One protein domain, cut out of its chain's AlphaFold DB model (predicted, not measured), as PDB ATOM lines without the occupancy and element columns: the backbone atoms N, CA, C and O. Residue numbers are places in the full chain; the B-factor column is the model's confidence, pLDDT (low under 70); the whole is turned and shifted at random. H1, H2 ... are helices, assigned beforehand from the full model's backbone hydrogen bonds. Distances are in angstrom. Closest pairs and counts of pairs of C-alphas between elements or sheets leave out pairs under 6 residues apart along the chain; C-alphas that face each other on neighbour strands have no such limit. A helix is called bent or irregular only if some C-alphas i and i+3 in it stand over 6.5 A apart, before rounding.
ATOM      1  N   CYS A  63     -13.930  41.835  41.298       91.44
ATOM      2  CA  CYS A  63     -15.097  41.432  40.513       91.44
ATOM      3  C   CYS A  63     -15.557  39.988  40.774       91.44
ATOM      4  O   CYS A  63     -16.432  39.506  40.063       91.44
ATOM      5  N   TYR A  64     -15.011  39.265  41.763       94.38
ATOM      6  CA  TYR A  64     -15.365  37.856  42.000       94.38
ATOM      7  C   TYR A  64     -16.873  37.625  42.182       94.38
ATOM      8  O   TYR A  64     -17.408  36.652  41.652       94.38
ATOM      9  N   ALA A  65     -17.558  38.521  42.899       93.69
ATOM     10  CA  ALA A  65     -19.007  38.450  43.072       93.69
ATOM     11  C   ALA A  65     -19.746  38.609  41.732       93.69
ATOM     12  O   ALA A  65     -20.595  37.777  41.420       93.69
ATOM     13  N   ASP A  66     -19.344  39.593  40.915       91.88
ATOM     14  CA  ASP A  66     -19.882  39.814  39.564       91.88
ATOM     15  C   ASP A  66     -19.694  38.559  38.691       91.88
ATOM     16  O   ASP A  66     -20.600  38.139  37.973       91.88
ATOM     17  N   LEU A  67     -18.523  37.912  38.780       93.38
ATOM     18  CA  LEU A  67     -18.246  36.676  38.046       93.38
ATOM     19  C   LEU A  67     -19.143  35.529  38.516       93.38
ATOM     20  O   LEU A  67     -19.715  34.823  37.689       93.38
ATOM     21  N   LEU A  68     -19.273  35.325  39.827       94.00
ATOM     22  CA  LEU A  68     -20.105  34.254  40.373       94.00
ATOM     23  C   LEU A  68     -21.570  34.420  39.954       94.00
ATOM     24  O   LEU A  68     -22.185  33.458  39.491       94.00
ATOM     25  N   GLU A  69     -22.095  35.641  40.059       93.75
ATOM     26  CA  GLU A  69     -23.445  35.982  39.619       93.75
ATOM     27  C   GLU A  69     -23.616  35.740  38.114       93.75
ATOM     28  O   GLU A  69     -24.574  35.083  37.702       93.75
ATOM     29  N   LEU A  70     -22.654  36.177  37.294       93.06
ATOM     30  CA  LEU A  70     -22.675  35.963  35.851       93.06
ATOM     31  C   LEU A  70     -22.794  34.472  35.499       93.06
ATOM     32  O   LEU A  70     -23.610  34.105  34.650       93.06
ATOM     33  N   PHE A  71     -22.007  33.604  36.142       93.25
ATOM     34  CA  PHE A  71     -22.074  32.159  35.912       93.25
ATOM     35  C   PHE A  71     -23.420  31.571  36.348       93.25
ATOM     36  O   PHE A  71     -24.067  30.883  35.556       93.25
ATOM     37  N   GLN A  72     -23.874  31.874  37.565       93.06
ATOM     38  CA  GLN A  72     -25.124  31.332  38.108       93.06
ATOM     39  C   GLN A  72     -26.343  31.758  37.284       93.06
ATOM     40  O   GLN A  72     -27.168  30.920  36.917       93.06
ATOM     41  N   GLN A  73     -26.439  33.044  36.934       92.44
ATOM     42  CA  GLN A  73     -27.541  33.555  36.120       92.44
ATOM     43  C   GLN A  73     -27.557  32.926  34.722       92.44
ATOM     44  O   GLN A  73     -28.628  32.595  34.213       92.44
ATOM     45  N   ASN A  74     -26.393  32.741  34.088       91.56
ATOM     46  CA  ASN A  74     -26.328  32.128  32.760       91.56
ATOM     47  C   ASN A  74     -26.660  30.636  32.784       91.56
ATOM     48  O   ASN A  74     -27.389  30.175  31.907       91.56
ATOM     49  N   ILE A  75     -26.188  29.898  33.791       91.38
ATOM     50  CA  ILE A  75     -26.547  28.488  33.976       91.38
ATOM     51  C   ILE A  75     -28.058  28.357  34.190       91.38
ATOM     52  O   ILE A  75     -28.704  27.564  33.507       91.38
ATOM     53  N   PHE A  76     -28.647  29.192  35.050       92.56
ATOM     54  CA  PHE A  76     -30.092  29.199  35.271       92.56
ATOM     55  C   PHE A  76     -30.876  29.490  33.983       92.56
ATOM     56  O   PHE A  76     -31.770  28.724  33.623       92.56
ATOM     57  N   LYS A  77     -30.502  30.541  33.235       92.69
ATOM     58  CA  LYS A  77     -31.107  30.861  31.928       92.69
ATOM     59  C   LYS A  77     -31.002  29.683  30.953       92.69
ATOM     60  O   LYS A  77     -31.995  29.347  30.311       92.69
ATOM     61  N   CYS A  78     -29.840  29.028  30.889       92.56
ATOM     62  CA  CYS A  78     -29.622  27.847  30.056       92.56
ATOM     63  C   CYS A  78     -30.565  26.701  30.426       92.56
ATOM     64  O   CYS A  78     -31.235  26.156  29.552       92.56
ATOM     65  N   ILE A  79     -30.689  26.385  31.716       92.69
ATOM     66  CA  ILE A  79     -31.591  25.338  32.209       92.69
ATOM     67  C   ILE A  79     -33.056  25.686  31.911       92.69
ATOM     68  O   ILE A  79     -33.823  24.813  31.497       92.69
ATOM     69  N   CYS A  80     -33.462  26.951  32.050       94.62
ATOM     70  CA  CYS A  80     -34.791  27.401  31.632       94.62
ATOM     71  C   CYS A  80     -35.010  27.213  30.124       94.62
ATOM     72  O   CYS A  80     -36.069  26.739  29.717       94.62
ATOM     73  N   GLY A  81     -34.010  27.537  29.301       95.00
ATOM     74  CA  GLY A  81     -34.036  27.305  27.856       95.00
ATOM     75  C   GLY A  81     -34.151  25.824  27.497       95.00
ATOM     76  O   GLY A  81     -34.993  25.461  26.681       95.00
ATOM     77  N   GLN A  82     -33.375  24.962  28.156       94.69
ATOM     78  CA  GLN A  82     -33.454  23.506  28.002       94.69
ATOM     79  C   GLN A  82     -34.825  22.964  28.427       94.69
ATOM     80  O   GLN A  82     -35.427  22.140  27.744       94.69
ATOM     81  N   THR A  83     -35.380  23.484  29.522       95.38
ATOM     82  CA  THR A  83     -36.730  23.126  29.971       95.38
ATOM     83  C   THR A  83     -37.778  23.532  28.939       95.38
ATOM     84  O   THR A  83     -38.671  22.746  28.626       95.38
ATOM     85  N   LEU A  84     -37.673  24.743  28.381       96.44
ATOM     86  CA  LEU A  84     -38.560  25.202  27.317       96.44
ATOM     87  C   LEU A  84     -38.462  24.290  26.089       96.44
ATOM     88  O   LEU A  84     -39.500  23.886  25.577       96.44
ATOM     89  N   ASP A  85     -37.253  23.916  25.669       96.44
ATOM     90  CA  ASP A  85     -37.024  22.991  24.554       96.44
ATOM     91  C   ASP A  85     -37.785  21.671  24.745       96.44
ATOM     92  O   ASP A  85     -38.597  21.284  23.905       96.44
ATOM     93  N   ILE A  86     -37.626  21.042  25.914       95.44
ATOM     94  CA  ILE A  86     -38.313  19.795  26.289       95.44
ATOM     95  C   ILE A  86     -39.837  19.969  26.320       95.44
ATOM     96  O   ILE A  86     -40.587  19.057  25.978       95.44
ATOM     97  N   LEU A  87     -40.339  21.119  26.769       96.44
ATOM     98  CA  LEU A  87     -41.780  21.373  26.789       96.44
ATOM     99  C   LEU A  87     -42.346  21.556  25.377       96.44
ATOM    100  O   LEU A  87     -43.495  21.181  25.133       96.44
ATOM    101  N   LEU A  88     -41.564  22.117  24.453       96.50
ATOM    102  CA  LEU A  88     -41.979  22.315  23.066       96.50
ATOM    103  C   LEU A  88     -42.088  20.993  22.303       96.50
ATOM    104  O   LEU A  88     -43.011  20.870  21.501       96.50
ATOM    105  N   THR A  89     -41.276  19.979  22.625       95.00
ATOM    106  CA  THR A  89     -41.387  18.642  22.002       95.00
ATOM    107  C   THR A  89     -42.708  17.930  22.302       95.00
ATOM    108  O   THR A  89     -43.064  16.959  21.639       95.00
ATOM    109  N   LYS A  90     -43.483  18.415  23.280       94.75
ATOM    110  CA  LYS A  90     -44.824  17.900  23.602       94.75
ATOM    111  C   LYS A  90     -45.942  18.624  22.854       94.75
ATOM    112  O   LYS A  90     -47.103  18.234  22.974       94.75
ATOM    113  N   ARG A  91     -45.632  19.707  22.140       95.19
ATOM    114  CA  ARG A  91     -46.620  20.486  21.387       95.19
ATOM    115  C   ARG A  91     -46.718  19.986  19.954       95.19
ATOM    116  O   ARG A  91     -45.800  19.371  19.419       95.19
ATOM    117  N   ASN A  92     -47.850  20.280  19.324       94.50
ATOM    118  CA  ASN A  92     -48.012  20.022  17.903       94.50
ATOM    119  C   ASN A  92     -47.134  20.993  17.094       94.50
ATOM    120  O   ASN A  92     -47.133  22.194  17.384       94.50
ATOM    121  N   VAL A  93     -46.436  20.489  16.073       95.81
ATOM    122  CA  VAL A  93     -45.548  21.275  15.197       95.81
ATOM    123  C   VAL A  93     -46.243  22.492  14.577       95.81
ATOM    124  O   VAL A  93     -45.630  23.543  14.440       95.81
ATOM    125  N   THR A  94     -47.552  22.411  14.318       95.56
ATOM    126  CA  THR A  94     -48.377  23.528  13.809       95.56
ATOM    127  C   THR A  94     -48.450  24.734  14.746       95.56
ATOM    128  O   THR A  94     -48.822  25.825  14.324       95.56
ATOM    129  N   THR A  95     -48.083  24.566  16.019       96.06
ATOM    130  CA  THR A  95     -48.020  25.661  16.999       96.06
ATOM    131  C   THR A  95     -46.665  26.372  17.018       96.06
ATOM    132  O   THR A  95     -46.527  27.419  17.662       96.06
ATOM    133  N   PHE A  96     -45.653  25.821  16.340       97.25
ATOM    134  CA  PHE A  96     -44.308  26.384  16.319       97.25
ATOM    135  C   PHE A  96     -44.282  27.695  15.537       97.25
ATOM    136  O   PHE A  96     -44.882  27.834  14.476       97.25
ATOM    137  N   ASN A  97     -43.588  28.687  16.092       96.62
ATOM    138  CA  ASN A  97     -43.505  30.029  15.530       96.62
ATOM    139  C   ASN A  97     -42.188  30.704  15.922       96.62
ATOM    140  O   ASN A  97     -41.549  30.341  16.916       96.62
ATOM    141  N   MET A  98     -41.815  31.740  15.170       97.00
ATOM    142  CA  MET A  98     -40.531  32.419  15.334       97.00
ATOM    143  C   MET A  98     -40.358  33.103  16.696       97.00
ATOM    144  O   MET A  98     -39.240  33.180  17.194       97.00
ATOM    145  N   ASN A  99     -41.433  33.574  17.334       96.06
ATOM    146  CA  ASN A  99     -41.339  34.215  18.653       96.06
ATOM    147  C   ASN A  99     -40.932  33.207  19.734       96.06
ATOM    148  O   ASN A  99     -40.065  33.478  20.567       96.06
ATOM    149  N   THR A 100     -41.537  32.020  19.685       94.50
ATOM    150  CA  THR A 100     -41.205  30.911  20.582       94.50
ATOM    151  C   THR A 100     -39.787  30.415  20.316       94.50
ATOM    152  O   THR A 100     -39.016  30.254  21.258       94.50
ATOM    153  N   TYR A 101     -39.416  30.263  19.042       97.19
ATOM    154  CA  TYR A 101     -38.067  29.871  18.636       97.19
ATOM    155  C   TYR A 101     -37.000  30.862  19.110       97.19
ATOM    156  O   TYR A 101     -36.062  30.470  19.791       97.19
ATOM    157  N   LYS A 102     -37.165  32.163  18.856       95.69
ATOM    158  CA  LYS A 102     -36.232  33.204  19.325       95.69
ATOM    159  C   LYS A 102     -36.067  33.197  20.846       95.69
ATOM    160  O   LYS A 102     -34.958  33.379  21.345       95.69
ATOM    161  N   SER A 103     -37.158  32.966  21.578       94.00
ATOM    162  CA  SER A 103     -37.125  32.847  23.040       94.00
ATOM    163  C   SER A 103     -36.352  31.602  23.482       94.00
ATOM    164  O   SER A 103     -35.550  31.679  24.412       94.00
ATOM    165  N   LEU A 104     -36.549  30.476  22.792       95.25
ATOM    166  CA  LEU A 104     -35.771  29.256  22.986       95.25
ATOM    167  C   LEU A 104     -34.281  29.509  22.732       95.25
ATOM    168  O   LEU A 104     -33.479  29.242  23.619       95.25
ATOM    169  N   VAL A 105     -33.905  30.077  21.582       95.19
ATOM    170  CA  VAL A 105     -32.497  30.309  21.225       95.19
ATOM    171  C   VAL A 105     -31.796  31.222  22.225       95.19
ATOM    172  O   VAL A 105     -30.698  30.902  22.685       95.19
ATOM    173  N   LEU A 106     -32.443  32.329  22.599       91.81
ATOM    174  CA  LEU A 106     -31.896  33.282  23.560       91.81
ATOM    175  C   LEU A 106     -31.533  32.601  24.886       91.81
ATOM    176  O   LEU A 106     -30.456  32.836  25.436       91.81
ATOM    177  N   ASN A 107     -32.423  31.741  25.381       91.56
ATOM    178  CA  ASN A 107     -32.256  31.114  26.685       91.56
ATOM    179  C   ASN A 107     -31.421  29.834  26.630       91.56
ATOM    180  O   ASN A 107     -30.641  29.613  27.543       91.56
ATOM    181  N   LYS A 108     -31.548  29.000  25.592       91.56
ATOM    182  CA  LYS A 108     -30.833  27.718  25.477       91.56
ATOM    183  C   LYS A 108     -29.402  27.913  24.984       91.56
ATOM    184  O   LYS A 108     -28.490  27.323  25.552       91.56
ATOM    185  N   THR A 109     -29.196  28.755  23.973       88.12
ATOM    186  CA  THR A 109     -27.959  28.769  23.171       88.12
ATOM    187  C   THR A 109     -27.145  30.036  23.386       88.12
ATOM    188  O   THR A 109     -25.952  29.955  23.689       88.12
ATOM    189  N   SER A 110     -27.772  31.211  23.274       89.75
ATOM    190  CA  SER A 110     -27.054  32.491  23.332       89.75
ATOM    191  C   SER A 110     -26.363  32.719  24.677       89.75
ATOM    192  O   SER A 110     -25.244  33.231  24.710       89.75
ATOM    193  N   CYS A 111     -26.998  32.298  25.776       85.50
ATOM    194  CA  CYS A 111     -26.503  32.482  27.143       85.50
ATOM    195  C   CYS A 111     -25.096  31.894  27.362       85.50
ATOM    196  O   CYS A 111     -24.215  32.536  27.929       85.50
ATOM    197  N   HIS A 112     -24.847  30.682  26.872       82.19
ATOM    198  CA  HIS A 112     -23.685  29.910  27.287       82.19
ATOM    199  C   HIS A 112     -22.576  29.890  26.221       82.19
ATOM    200  O   HIS A 112     -21.397  29.828  26.569       82.19
ATOM    201  N   PHE A 113     -22.927  30.010  24.933       85.56
ATOM    202  CA  PHE A 113     -21.950  30.091  23.839       85.56
ATOM    203  C   PHE A 113     -21.415  31.498  23.577       85.56
ATOM    204  O   PHE A 113     -20.285  31.628  23.109       85.56
ATOM    205  N   PHE A 114     -22.205  32.537  23.854       91.31
ATOM    206  CA  PHE A 114     -21.863  33.904  23.458       91.31
ATOM    207  C   PHE A 114     -21.898  34.870  24.640       91.31
ATOM    208  O   PHE A 114     -20.889  35.517  24.910       91.31
ATOM    209  N   TYR A 115     -23.002  34.918  25.389       92.31
ATOM    210  CA  TYR A 115     -23.162  35.868  26.491       92.31
ATOM    211  C   TYR A 115     -22.105  35.661  27.576       92.31
ATOM    212  O   TYR A 115     -21.294  36.551  27.815       92.31
ATOM    213  N   LEU A 116     -22.048  34.472  28.183       91.69
ATOM    214  CA  LEU A 116     -21.090  34.192  29.247       91.69
ATOM    215  C   LEU A 116     -19.627  34.455  28.848       91.69
ATOM    216  O   LEU A 116     -18.963  35.179  29.587       91.69
ATOM    217  N   PRO A 117     -19.075  33.902  27.745       92.12
ATOM    218  CA  PRO A 117     -17.666  34.116  27.423       92.12
ATOM    219  C   PRO A 117     -17.322  35.582  27.144       92.12
ATOM    220  O   PRO A 117     -16.257  36.035  27.561       92.12
ATOM    221  N   ILE A 118     -18.212  36.326  26.478       93.81
ATOM    222  CA  ILE A 118     -17.989  37.744  26.169       93.81
ATOM    223  C   ILE A 118     -18.068  38.580  27.446       93.81
ATOM    224  O   ILE A 118     -17.131  39.317  27.747       93.81
ATOM    225  N   PHE A 119     -19.127  38.422  28.242       93.25
ATOM    226  CA  PHE A 119     -19.315  39.201  29.467       93.25
ATOM    227  C   PHE A 119     -18.254  38.867  30.517       93.25
ATOM    228  O   PHE A 119     -17.735  39.772  31.166       93.25
ATOM    229  N   LEU A 120     -17.839  37.600  30.625       93.44
ATOM    230  CA  LEU A 120     -16.708  37.206  31.467       93.44
ATOM    231  C   LEU A 120     -15.434  37.956  31.054       93.44
ATOM    232  O   LEU A 120     -14.718  38.468  31.911       93.44
ATOM    233  N   GLY A 121     -15.170  38.057  29.747       93.69
ATOM    234  CA  GLY A 121     -14.057  38.838  29.211       93.69
ATOM    235  C   GLY A 121     -14.150  40.324  29.559       93.69
ATOM    236  O   GLY A 121     -13.166  40.898  30.016       93.69
ATOM    237  N   LEU A 122     -15.333  40.930  29.411       93.62
ATOM    238  CA  LEU A 122     -15.576  42.337  29.755       93.62
ATOM    239  C   LEU A 122     -15.331  42.615  31.246       93.62
ATOM    240  O   LEU A 122     -14.611  43.558  31.582       93.62
ATOM    241  N   HIS A 123     -15.858  41.767  32.135       92.25
ATOM    242  CA  HIS A 123     -15.646  41.896  33.580       92.25
ATOM    243  C   HIS A 123     -14.171  41.744  33.965       92.25
ATOM    244  O   HIS A 123     -13.660  42.532  34.762       92.25
ATOM    245  N   LEU A 124     -13.463  40.767  33.388       92.75
ATOM    246  CA  LEU A 124     -12.035  40.553  33.654       92.75
ATOM    247  C   LEU A 124     -11.150  41.672  33.085       92.75
ATOM    248  O   LEU A 124     -10.100  41.962  33.652       92.75
ATOM    249  N   ALA A 125     -11.575  42.319  32.000       94.19
ATOM    250  CA  ALA A 125     -10.909  43.491  31.435       94.19
ATOM    251  C   ALA A 125     -11.212  44.792  32.205       94.19
ATOM    252  O   ALA A 125     -10.668  45.841  31.865       94.19
ATOM    253  N   GLY A 126     -12.073  44.747  33.230       91.69
ATOM    254  CA  GLY A 126     -12.446  45.918  34.023       91.69
ATOM    255  C   GLY A 126     -13.370  46.897  33.293       91.69
ATOM    256  O   GLY A 126     -13.453  48.059  33.690       91.69
ATOM    257  N   VAL A 127     -14.068  46.457  32.242       93.81
ATOM    258  CA  VAL A 127     -15.049  47.287  31.531       93.81
ATOM    259  C   VAL A 127     -16.243  47.552  32.448       93.81
ATOM    260  O   VAL A 127     -16.805  46.630  33.039       93.81
ATOM    261  N   ARG A 128     -16.632  48.824  32.577       89.75
ATOM    262  CA  ARG A 128     -17.758  49.267  33.421       89.75
ATOM    263  C   ARG A 128     -18.806  50.089  32.668       89.75
ATOM    264  O   ARG A 128     -19.813  50.443  33.267       89.75
ATOM    265  N   ASP A 129     -18.571  50.400  31.393       94.94
ATOM    266  CA  ASP A 129     -19.480  51.211  30.579       94.94
ATOM    267  C   ASP A 129     -20.752  50.418  30.219       94.94
ATOM    268  O   ASP A 129     -20.652  49.434  29.479       94.94
ATOM    269  N   PRO A 130     -21.944  50.821  30.707       93.50
ATOM    270  CA  PRO A 130     -23.195  50.125  30.426       93.50
ATOM    271  C   PRO A 130     -23.550  50.050  28.937       93.50
ATOM    272  O   PRO A 130     -24.202  49.089  28.527       93.50
ATOM    273  N   GLU A 131     -23.130  51.022  28.120       96.88
ATOM    274  CA  GLU A 131     -23.459  51.008  26.692       96.88
ATOM    275  C   GLU A 131     -22.692  49.895  25.967       96.88
ATOM    276  O   GLU A 131     -23.273  49.194  25.143       96.88
ATOM    277  N   VAL A 132     -21.443  49.616  26.369       96.38
ATOM    278  CA  VAL A 132     -20.664  48.481  25.839       96.38
ATOM    279  C   VAL A 132     -21.364  47.151  26.124       96.38
ATOM    280  O   VAL A 132     -21.424  46.282  25.251       96.38
ATOM    281  N   PHE A 133     -21.925  46.979  27.324       93.56
ATOM    282  CA  PHE A 133     -22.678  45.769  27.671       93.56
ATOM    283  C   PHE A 133     -23.961  45.638  26.841       93.56
ATOM    284  O   PHE A 133     -24.259  44.552  26.342       93.56
ATOM    285  N   LYS A 134     -24.688  46.741  26.643       94.56
ATOM    286  CA  LYS A 134     -25.921  46.776  25.850       94.56
ATOM    287  C   LYS A 134     -25.679  46.484  24.367       94.56
ATOM    288  O   LYS A 134     -26.393  45.672  23.781       94.56
ATOM    289  N   GLU A 135     -24.662  47.096  23.761       96.12
ATOM    290  CA  GLU A 135     -24.275  46.812  22.373       96.12
ATOM    291  C   GLU A 135     -23.805  45.362  22.210       96.12
ATOM    292  O   GLU A 135     -24.196  44.679  21.259       96.12
ATOM    293  N   SER A 136     -23.030  44.853  23.175       95.50
ATOM    294  CA  SER A 136     -22.591  43.455  23.186       95.50
ATOM    295  C   SER A 136     -23.779  42.493  23.223       95.50
ATOM    296  O   SER A 136     -23.798  41.518  22.471       95.50
ATOM    297  N   GLU A 137     -24.790  42.763  24.054       92.69
ATOM    298  CA  GLU A 137     -25.994  41.932  24.154       92.69
ATOM    299  C   GLU A 137     -26.776  41.875  22.833       92.69
ATOM    300  O   GLU A 137     -27.195  40.792  22.420       92.69
ATOM    301  N   ALA A 138     -26.908  43.003  22.128       92.62
ATOM    302  CA  ALA A 138     -27.561  43.043  20.819       92.62
ATOM    303  C   ALA A 138     -26.824  42.176  19.780       92.62
ATOM    304  O   ALA A 138     -27.444  41.369  19.086       92.62
ATOM    305  N   ILE A 139     -25.492  42.265  19.727       94.38
ATOM    306  CA  ILE A 139     -24.669  41.445  18.822       94.38
ATOM    307  C   ILE A 139     -24.785  39.956  19.180       94.38
ATOM    308  O   ILE A 139     -24.937  39.103  18.304       94.38
ATOM    309  N   ILE A 140     -24.737  39.629  20.473       93.75
ATOM    310  CA  ILE A 140     -24.893  38.261  20.982       93.75
ATOM    311  C   ILE A 140     -26.250  37.674  20.594       93.75
ATOM    312  O   ILE A 140     -26.326  36.495  20.237       93.75
ATOM    313  N   TYR A 141     -27.312  38.477  20.651       91.06
ATOM    314  CA  TYR A 141     -28.645  38.050  20.251       91.06
ATOM    315  C   TYR A 141     -28.668  37.594  18.787       91.06
ATOM    316  O   TYR A 141     -29.132  36.488  18.494       91.06
ATOM    317  N   ASP A 142     -28.116  38.392  17.875       93.38
ATOM    318  CA  ASP A 142     -28.085  38.062  16.448       93.38
ATOM    319  C   ASP A 142     -27.179  36.859  16.154       93.38
ATOM    320  O   ASP A 142     -27.577  35.937  15.431       93.38
ATOM    321  N   LEU A 143     -25.994  36.810  16.774       94.25
ATOM    322  CA  LEU A 143     -25.069  35.682  16.647       94.25
ATOM    323  C   LEU A 143     -25.692  34.376  17.138       94.25
ATOM    324  O   LEU A 143     -25.566  33.352  16.470       94.25
ATOM    325  N   GLY A 144     -26.385  34.410  18.275       93.88
ATOM    326  CA  GLY A 144     -27.051  33.241  18.831       93.88
ATOM    327  C   GLY A 144     -28.164  32.716  17.929       93.88
ATOM    328  O   GLY A 144     -28.206  31.518  17.650       93.88
ATOM    329  N   ASN A 145     -29.009  33.608  17.398       94.25
ATOM    330  CA  ASN A 145     -30.055  33.248  16.432       94.25
ATOM    331  C   ASN A 145     -29.476  32.596  15.175       94.25
ATOM    332  O   ASN A 145     -29.960  31.543  14.750       94.25
ATOM    333  N   TYR A 146     -28.425  33.187  14.608       95.62
ATOM    334  CA  TYR A 146     -27.743  32.622  13.448       95.62
ATOM    335  C   TYR A 146     -27.105  31.264  13.763       95.62
ATOM    336  O   TYR A 146     -27.274  30.306  13.008       95.62
ATOM    337  N   PHE A 147     -26.391  31.162  14.884       95.50
ATOM    338  CA  PHE A 147     -25.691  29.945  15.279       95.50
ATOM    339  C   PHE A 147     -26.657  28.781  15.504       95.50
ATOM    340  O   PHE A 147     -26.410  27.686  15.001       95.50
ATOM    341  N   GLN A 148     -27.774  29.020  16.198       96.38
ATOM    342  CA  GLN A 148     -28.772  27.979  16.419       96.38
ATOM    343  C   GLN A 148     -29.477  27.590  15.119       96.38
ATOM    344  O   GLN A 148     -29.582  26.406  14.833       96.38
ATOM    345  N   ALA A 149     -29.860  28.556  14.274       97.06
ATOM    346  CA  ALA A 149     -30.480  28.241  12.985       97.06
ATOM    347  C   ALA A 149     -29.545  27.410  12.090       97.06
ATOM    348  O   ALA A 149     -29.982  26.480  11.413       97.06
ATOM    349  N   LYS A 150     -28.238  27.704  12.122       96.38
ATOM    350  CA  LYS A 150     -27.220  26.894  11.448       96.38
ATOM    351  C   LYS A 150     -27.102  25.495  12.059       96.38
ATOM    352  O   LYS A 150     -26.967  24.540  11.300       96.38
ATOM    353  N   ASN A 151     -27.122  25.362  13.388       95.06
ATOM    354  CA  ASN A 151     -27.115  24.052  14.044       95.06
ATOM    355  C   ASN A 151     -28.318  23.209  13.605       95.06
ATOM    356  O   ASN A 151     -28.115  22.072  13.203       95.06
ATOM    357  N   ASP A 152     -29.520  23.778  13.619       97.12
ATOM    358  CA  ASP A 152     -30.758  23.091  13.237       97.12
ATOM    359  C   ASP A 152     -30.749  22.687  11.755       97.12
ATOM    360  O   ASP A 152     -31.169  21.594  11.384       97.12
ATOM    361  N   PHE A 153     -30.212  23.550  10.885       97.00
ATOM    362  CA  PHE A 153     -30.014  23.211   9.477       97.00
ATOM    363  C   PHE A 153     -29.063  22.019   9.306       97.00
ATOM    364  O   PHE A 153     -29.352  21.095   8.549       97.00
ATOM    365  N   LEU A 154     -27.925  22.038  10.007       95.50
ATOM    366  CA  LEU A 154     -26.934  20.962   9.958       95.50
ATOM    367  C   LEU A 154     -27.408  19.683  10.652       95.50
ATOM    368  O   LEU A 154     -26.863  18.623  10.367       95.50
ATOM    369  N   ASP A 155     -28.389  19.769  11.545       94.31
ATOM    370  CA  ASP A 155     -29.016  18.594  12.141       94.31
ATOM    371  C   ASP A 155     -29.795  17.799  11.085       94.31
ATOM    372  O   ASP A 155     -29.732  16.575  11.056       94.31
ATOM    373  N   VAL A 156     -30.462  18.491  10.158       93.88
ATOM    374  CA  VAL A 156     -31.263  17.839   9.114       93.88
ATOM    375  C   VAL A 156     -30.470  17.523   7.852       93.88
ATOM    376  O   VAL A 156     -30.732  16.483   7.269       93.88
ATOM    377  N   PHE A 157     -29.563  18.405   7.420       94.31
ATOM    378  CA  PHE A 157     -28.883  18.317   6.114       94.31
ATOM    379  C   PHE A 157     -27.354  18.187   6.208       94.31
ATOM    380  O   PHE A 157     -26.646  18.234   5.198       94.31
ATOM    381  N   GLY A 158     -26.799  18.165   7.420       92.94
ATOM    382  CA  GLY A 158     -25.356  18.117   7.623       92.94
ATOM    383  C   GLY A 158     -24.816  16.696   7.506       92.94
ATOM    384  O   GLY A 158     -25.374  15.767   8.075       92.94
ATOM    385  N   ASN A 159     -23.666  16.533   6.845       92.19
ATOM    386  CA  ASN A 159     -22.970  15.245   6.810       92.19
ATOM    387  C   ASN A 159     -22.493  14.856   8.232       92.19
ATOM    388  O   ASN A 159     -21.637  15.571   8.771       92.19
ATOM    389  N   PRO A 160     -22.954  13.724   8.811       89.75
ATOM    390  CA  PRO A 160     -22.559  13.269  10.147       89.75
ATOM    391  C   PRO A 160     -21.049  13.102  10.350       89.75
ATOM    392  O   PRO A 160     -20.552  13.301  11.458       89.75
ATOM    393  N   GLU A 161     -20.294  12.785   9.293       89.69
ATOM    394  CA  GLU A 161     -18.829  12.681   9.350       89.69
ATOM    395  C   GLU A 161     -18.159  14.042   9.594       89.69
ATOM    396  O   GLU A 161     -17.089  14.112  10.195       89.69
ATOM    397  N   ILE A 162     -18.803  15.130   9.157       89.19
ATOM    398  CA  ILE A 162     -18.318  16.506   9.320       89.19
ATOM    399  C   ILE A 162     -18.884  17.129  10.597       89.19
ATOM    400  O   ILE A 162     -18.154  17.772  11.352       89.19
ATOM    401  N   THR A 163     -20.184  16.963  10.854       88.62
ATOM    402  CA  THR A 163     -20.843  17.522  12.047       88.62
ATOM    403  C   THR A 163     -20.442  16.777  13.322       88.62
ATOM    404  O   THR A 163     -20.506  17.337  14.418       88.62
ATOM    405  N   GLY A 164     -20.015  15.517  13.191       88.75
ATOM    406  CA  GLY A 164     -19.640  14.647  14.298       88.75
ATOM    407  C   GLY A 164     -20.821  14.222  15.174       88.75
ATOM    408  O   GLY A 164     -20.582  13.792  16.308       88.75
ATOM    409  N   LYS A 165     -22.060  14.387  14.693       88.81
ATOM    410  CA  LYS A 165     -23.294  13.907  15.328       88.81
ATOM    411  C   LYS A 165     -24.316  13.473  14.277       88.81
ATOM    412  O   LYS A 165     -24.362  14.031  13.183       88.81
ATOM    413  N   ILE A 166     -25.155  12.509  14.638       89.25
ATOM    414  CA  ILE A 166     -26.350  12.155  13.867       89.25
ATOM    415  C   ILE A 166     -27.482  13.087  14.299       89.25
ATOM    416  O   ILE A 166     -27.703  13.262  15.499       89.25
ATOM    417  N   GLY A 167     -28.170  13.685  13.327       87.56
ATOM    418  CA  GLY A 167     -29.318  14.543  13.582       87.56
ATOM    419  C   GLY A 167     -30.492  13.798  14.201       87.56
ATOM    420  O   GLY A 167     -30.717  12.621  13.918       87.56
ATOM    421  N   SER A 168     -31.241  14.493  15.049       90.38
ATOM    422  CA  SER A 168     -32.386  13.935  15.773       90.38
ATOM    423  C   SER A 168     -33.568  14.896  15.892       90.38
ATOM    424  O   SER A 168     -34.602  14.515  16.440       90.38
ATOM    425  N   ASP A 169     -33.455  16.131  15.388       94.00
ATOM    426  CA  ASP A 169     -34.436  17.189  15.632       94.00
ATOM    427  C   ASP A 169     -35.843  16.816  15.152       94.00
ATOM    428  O   ASP A 169     -36.829  17.056  15.856       94.00
ATOM    429  N   ILE A 170     -35.946  16.175  13.984       93.44
ATOM    430  CA  ILE A 170     -37.226  15.733  13.416       93.44
ATOM    431  C   ILE A 170     -37.848  14.645  14.293       93.44
ATOM    432  O   ILE A 170     -39.014  14.747  14.670       93.44
ATOM    433  N   GLN A 171     -37.076  13.612  14.631       91.12
ATOM    434  CA  GLN A 171     -37.541  12.457  15.405       91.12
ATOM    435  C   GLN A 171     -37.901  12.852  16.844       91.12
ATOM    436  O   GLN A 171     -38.816  12.285  17.440       91.12
ATOM    437  N   SER A 172     -37.219  13.865  17.376       91.81
ATOM    438  CA  SER A 172     -37.414  14.405  18.721       91.81
ATOM    439  C   SER A 172     -38.475  15.511  18.793       91.81
ATOM    440  O   SER A 172     -38.635  16.124  19.848       91.81
ATOM    441  N   ASN A 173     -39.208  15.779  17.703       95.19
ATOM    442  CA  ASN A 173     -40.225  16.837  17.618       95.19
ATOM    443  C   ASN A 173     -39.695  18.217  18.057       95.19
ATOM    444  O   ASN A 173     -40.378  18.979  18.746       95.19
ATOM    445  N   LYS A 174     -38.445  18.540  17.716       96.12
ATOM    446  CA  LYS A 174     -37.816  19.791  18.146       96.12
ATOM    447  C   LYS A 174     -38.454  20.979  17.441       96.12
ATOM    448  O   LYS A 174     -38.737  20.928  16.239       96.12
ATOM    449  N   CYS A 175     -38.619  22.074  18.182       97.50
ATOM    450  CA  CYS A 175     -38.991  23.379  17.637       97.50
ATOM    451  C   CYS A 175     -37.776  23.995  16.931       97.50
ATOM    452  O   CYS A 175     -37.198  24.970  17.404       97.50
ATOM    453  N   SER A 176     -37.357  23.367  15.834       97.75
ATOM    454  CA  SER A 176     -36.200  23.772  15.045       97.75
ATOM    455  C   SER A 176     -36.541  24.952  14.138       97.75
ATOM    456  O   SER A 176     -37.701  25.173  13.766       97.75
ATOM    457  N   TRP A 177     -35.518  25.689  13.711       98.31
ATOM    458  CA  TRP A 177     -35.667  26.763  12.733       98.31
ATOM    459  C   TRP A 177     -36.351  26.283  11.447       98.31
ATOM    460  O   TRP A 177     -37.222  26.974  10.914       98.31
ATOM    461  N   LEU A 178     -35.999  25.082  10.973       97.56
ATOM    462  CA  LEU A 178     -36.585  24.476   9.777       97.56
ATOM    463  C   LEU A 178     -38.077  24.179   9.956       97.56
ATOM    464  O   LEU A 178     -38.864  24.499   9.067       97.56
ATOM    465  N   ALA A 179     -38.483  23.623  11.102       97.44
ATOM    466  CA  ALA A 179     -39.890  23.349  11.383       97.44
ATOM    467  C   ALA A 179     -40.712  24.640  11.433       97.44
ATOM    468  O   ALA A 179     -41.762  24.737  10.799       97.44
ATOM    469  N   VAL A 180     -40.197  25.664  12.117       98.00
ATOM    470  CA  VAL A 180     -40.838  26.983  12.196       98.00
ATOM    471  C   VAL A 180     -40.978  27.605  10.808       98.00
ATOM    472  O   VAL A 180     -42.059  28.066  10.448       98.00
ATOM    473  N   LYS A 181     -39.914  27.584   9.997       97.81
ATOM    474  CA  LYS A 181     -39.950  28.118   8.630       97.81
ATOM    475  C   LYS A 181     -40.897  27.345   7.725       97.81
ATOM    476  O   LYS A 181     -41.589  27.955   6.915       97.81
ATOM    477  N   CYS A 182     -40.974  26.028   7.888       97.00
ATOM    478  CA  CYS A 182     -41.966  25.221   7.196       97.00
ATOM    479  C   CYS A 182     -43.383  25.693   7.556       97.00
ATOM    480  O   CYS A 182     -44.162  25.976   6.655       97.00
ATOM    481  N   MET A 183     -43.701  25.891   8.839       96.81
ATOM    482  CA  MET A 183     -45.035  26.351   9.257       96.81
ATOM    483  C   MET A 183     -45.392  27.759   8.756       96.81
ATOM    484  O   MET A 183     -46.567  28.044   8.535       96.81
ATOM    485  N   GLU A 184     -44.401  28.626   8.535       96.62
ATOM    486  CA  GLU A 184     -44.604  29.972   7.976       96.62
ATOM    487  C   GLU A 184     -44.905  29.972   6.468       96.62
ATOM    488  O   GLU A 184     -45.611  30.860   5.992       96.62
ATOM    489  N   HIS A 185     -44.373  29.005   5.715       96.94
ATOM    490  CA  HIS A 185     -44.378  29.036   4.245       96.94
ATOM    491  C   HIS A 185     -45.154  27.894   3.574       96.94
ATOM    492  O   HIS A 185     -45.473  27.998   2.390       96.94
ATOM    493  N   ALA A 186     -45.443  26.811   4.295       96.62
ATOM    494  CA  ALA A 186     -46.125  25.635   3.769       96.62
ATOM    495  C   ALA A 186     -47.606  25.902   3.456       96.62
ATOM    496  O   ALA A 186     -48.277  26.666   4.157       96.62
ATOM    497  N   SER A 187     -48.131  25.215   2.438       97.56
ATOM    498  CA  SER A 187     -49.577  25.128   2.205       97.56
ATOM    499  C   SER A 187     -50.272  24.348   3.327       97.56
ATOM    500  O   SER A 187     -49.625  23.649   4.110       97.56
ATOM    501  N   GLU A 188     -51.600  24.424   3.406       97.06
ATOM    502  CA  GLU A 188     -52.358  23.677   4.418       97.06
ATOM    503  C   GLU A 188     -52.195  22.156   4.255       97.06
ATOM    504  O   GLU A 188     -52.074  21.436   5.246       97.06
ATOM    505  N   GLU A 189     -52.072  21.660   3.020       96.50
ATOM    506  CA  GLU A 189     -51.783  20.248   2.743       96.50
ATOM    507  C   GLU A 189     -50.391  19.847   3.252       96.50
ATOM    508  O   GLU A 189     -50.226  18.800   3.874       96.50
ATOM    509  N   GLN A 190     -49.381  20.695   3.041       95.81
ATOM    510  CA  GLN A 190     -48.019  20.456   3.530       95.81
ATOM    511  C   GLN A 190     -47.939  20.523   5.064       95.81
ATOM    512  O   GLN A 190     -47.226  19.729   5.681       95.81
ATOM    513  N   LYS A 191     -48.697  21.423   5.701       96.19
ATOM    514  CA  LYS A 191     -48.811  21.480   7.167       96.19
ATOM    515  C   LYS A 191     -49.488  20.238   7.736       96.19
ATOM    516  O   LYS A 191     -49.059  19.762   8.784       96.19
ATOM    517  N   ALA A 192     -50.497  19.691   7.054       95.00
ATOM    518  CA  ALA A 192     -51.130  18.438   7.460       95.00
ATOM    519  C   ALA A 192     -50.124  17.274   7.453       95.00
ATOM    520  O   ALA A 192     -50.051  16.532   8.429       95.00
ATOM    521  N   VAL A 193     -49.275  17.187   6.419       94.56
ATOM    522  CA  VAL A 193     -48.173  16.208   6.375       94.56
ATOM    523  C   VAL A 193     -47.203  16.420   7.538       94.56
ATOM    524  O   VAL A 193     -46.858  15.470   8.228       94.56
ATOM    525  N   MET A 194     -46.785  17.659   7.812       94.88
ATOM    526  CA  MET A 194     -45.919  17.947   8.961       94.88
ATOM    527  C   MET A 194     -46.559  17.524  10.289       94.88
ATOM    528  O   MET A 194     -45.881  16.933  11.124       94.88
ATOM    529  N   ALA A 195     -47.855  17.778  10.482       93.75
ATOM    530  CA  ALA A 195     -48.577  17.397  11.694       93.75
ATOM    531  C   ALA A 195     -48.675  15.875  11.891       93.75
ATOM    532  O   ALA A 195     -48.685  15.413  13.032       93.75
ATOM    533  N   GLU A 196     -48.750  15.109  10.802       92.50
ATOM    534  CA  GLU A 196     -48.782  13.644  10.837       92.50
ATOM    535  C   GLU A 196     -47.384  13.037  11.032       92.50
ATOM    536  O   GLU A 196     -47.228  12.061  11.765       92.50
ATOM    537  N   CYS A 197     -46.367  13.616  10.392       93.25
ATOM    538  CA  CYS A 197     -45.074  12.969  10.175       93.25
ATOM    539  C   CYS A 197     -43.941  13.455  11.097       93.25
ATOM    540  O   CYS A 197     -42.987  12.713  11.348       93.25
ATOM    541  N   TYR A 198     -43.993  14.703  11.574       94.50
ATOM    542  CA  TYR A 198     -42.935  15.299  12.397       94.50
ATOM    543  C   TYR A 198     -43.010  14.773  13.842       94.50
ATOM    544  O   TYR A 198     -44.098  14.641  14.403       94.50
TER     545      TYR A 198
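This is residues 63 to 198 of the 209 residues of the protein "(Mediterranean fruit fly) hypothetical protein" of Ceratitis capitata (UniProt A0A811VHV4). The longest helix, H3, and the long helix H1 lie on opposite sides of the bent helix H2, which is in the middle, packs on H1 with both arms and is crossed by H3 at its first arm. At one end of this group the short helix H5 packs on H2a and H3, with H6 beyond it, while tiny H4 lies off to one side past the end of H3. The printed part has 136 residues with six named helices, H1 to H6 in chain order, and no named strand; its class is all helix. It is only just loose, close to compact, with a radius of gyration of the C-alphas of 17.3 A, and elongated, spanning 56 by 32 by 23 A.

H3, residues 130 to 157, is 40.4 A long, from C-alpha 130 at (-23.195, 50.125, 30.426) to C-alpha 157 at (-28.883, 18.317, 6.114). H1, residues 64 to 88, is 36.2 A long and begins at C-alpha 64, (-15.365, 37.856, 42.000). H2, residues 98 to 124, was assigned as one helix by its hydrogen bonds but is bent: C-alphas 113 and 116 are 6.8 A apart. Its arms are H2a, residues 98 to 113, 20.6 A, and H2b, residues 116 to 124, 11.9 A. H2a has a kink of 33 degrees near residue 105 and is irregular, with C-alphas 108 and 111 6.6 A apart. H4 is residues 160 to 163, 5.0 A; H5 is 177 to 185, 12.4 A; H6 is 188 to 197, 14.2 A, ending at C-alpha 197, (-45.074, 12.969, 10.175).

H3 touches H2a with its residues 140 to 148 alone, about perpendicular at 74 degrees; the closest C-alphas, of Ser 110 and Gly 144, are 4.6 A apart. H2b and H3 are close but not clearly touching, Phe 119 and Phe 133 having the closest C-alphas at 7.6 A. H1 and H2a form a helical hairpin, touching at a steep tilt of 39 degrees, opposite ways, with the C-alphas of Gly 81 and Lys 108 closest at 4.0 A. H1 touches H2b at a shallow tilt of 10 degrees, closest at the C-alphas of Asn 74 and Leu 116, 6.6 A. H1 and H3 are apart. H5 touches H3, C-alphas of Ala 149 and Trp 177 closest at 5.4 A, and H2a, Met 98 and Val 180 closest at 6.3 A. H6 is close to but not clearly touching H5, and H4 likewise H3, where the C-alphas of Leu 154 and Thr 163 are closest at 7.3 A. In H1, H2b, H3, H5 and H6 every O i to N i+4 pair is within hydrogen-bond range, in H2a 9 of 12; H4 is too short for such a pair.

The C-alphas farthest apart, of Cys 63 and Glu 189, are 56.8 A apart. The printed part has no cut. The link from H4 to H5, residues 164 to 176, is long. Mean pLDDT of the printed part is 93.9, and no printed residue is under 70.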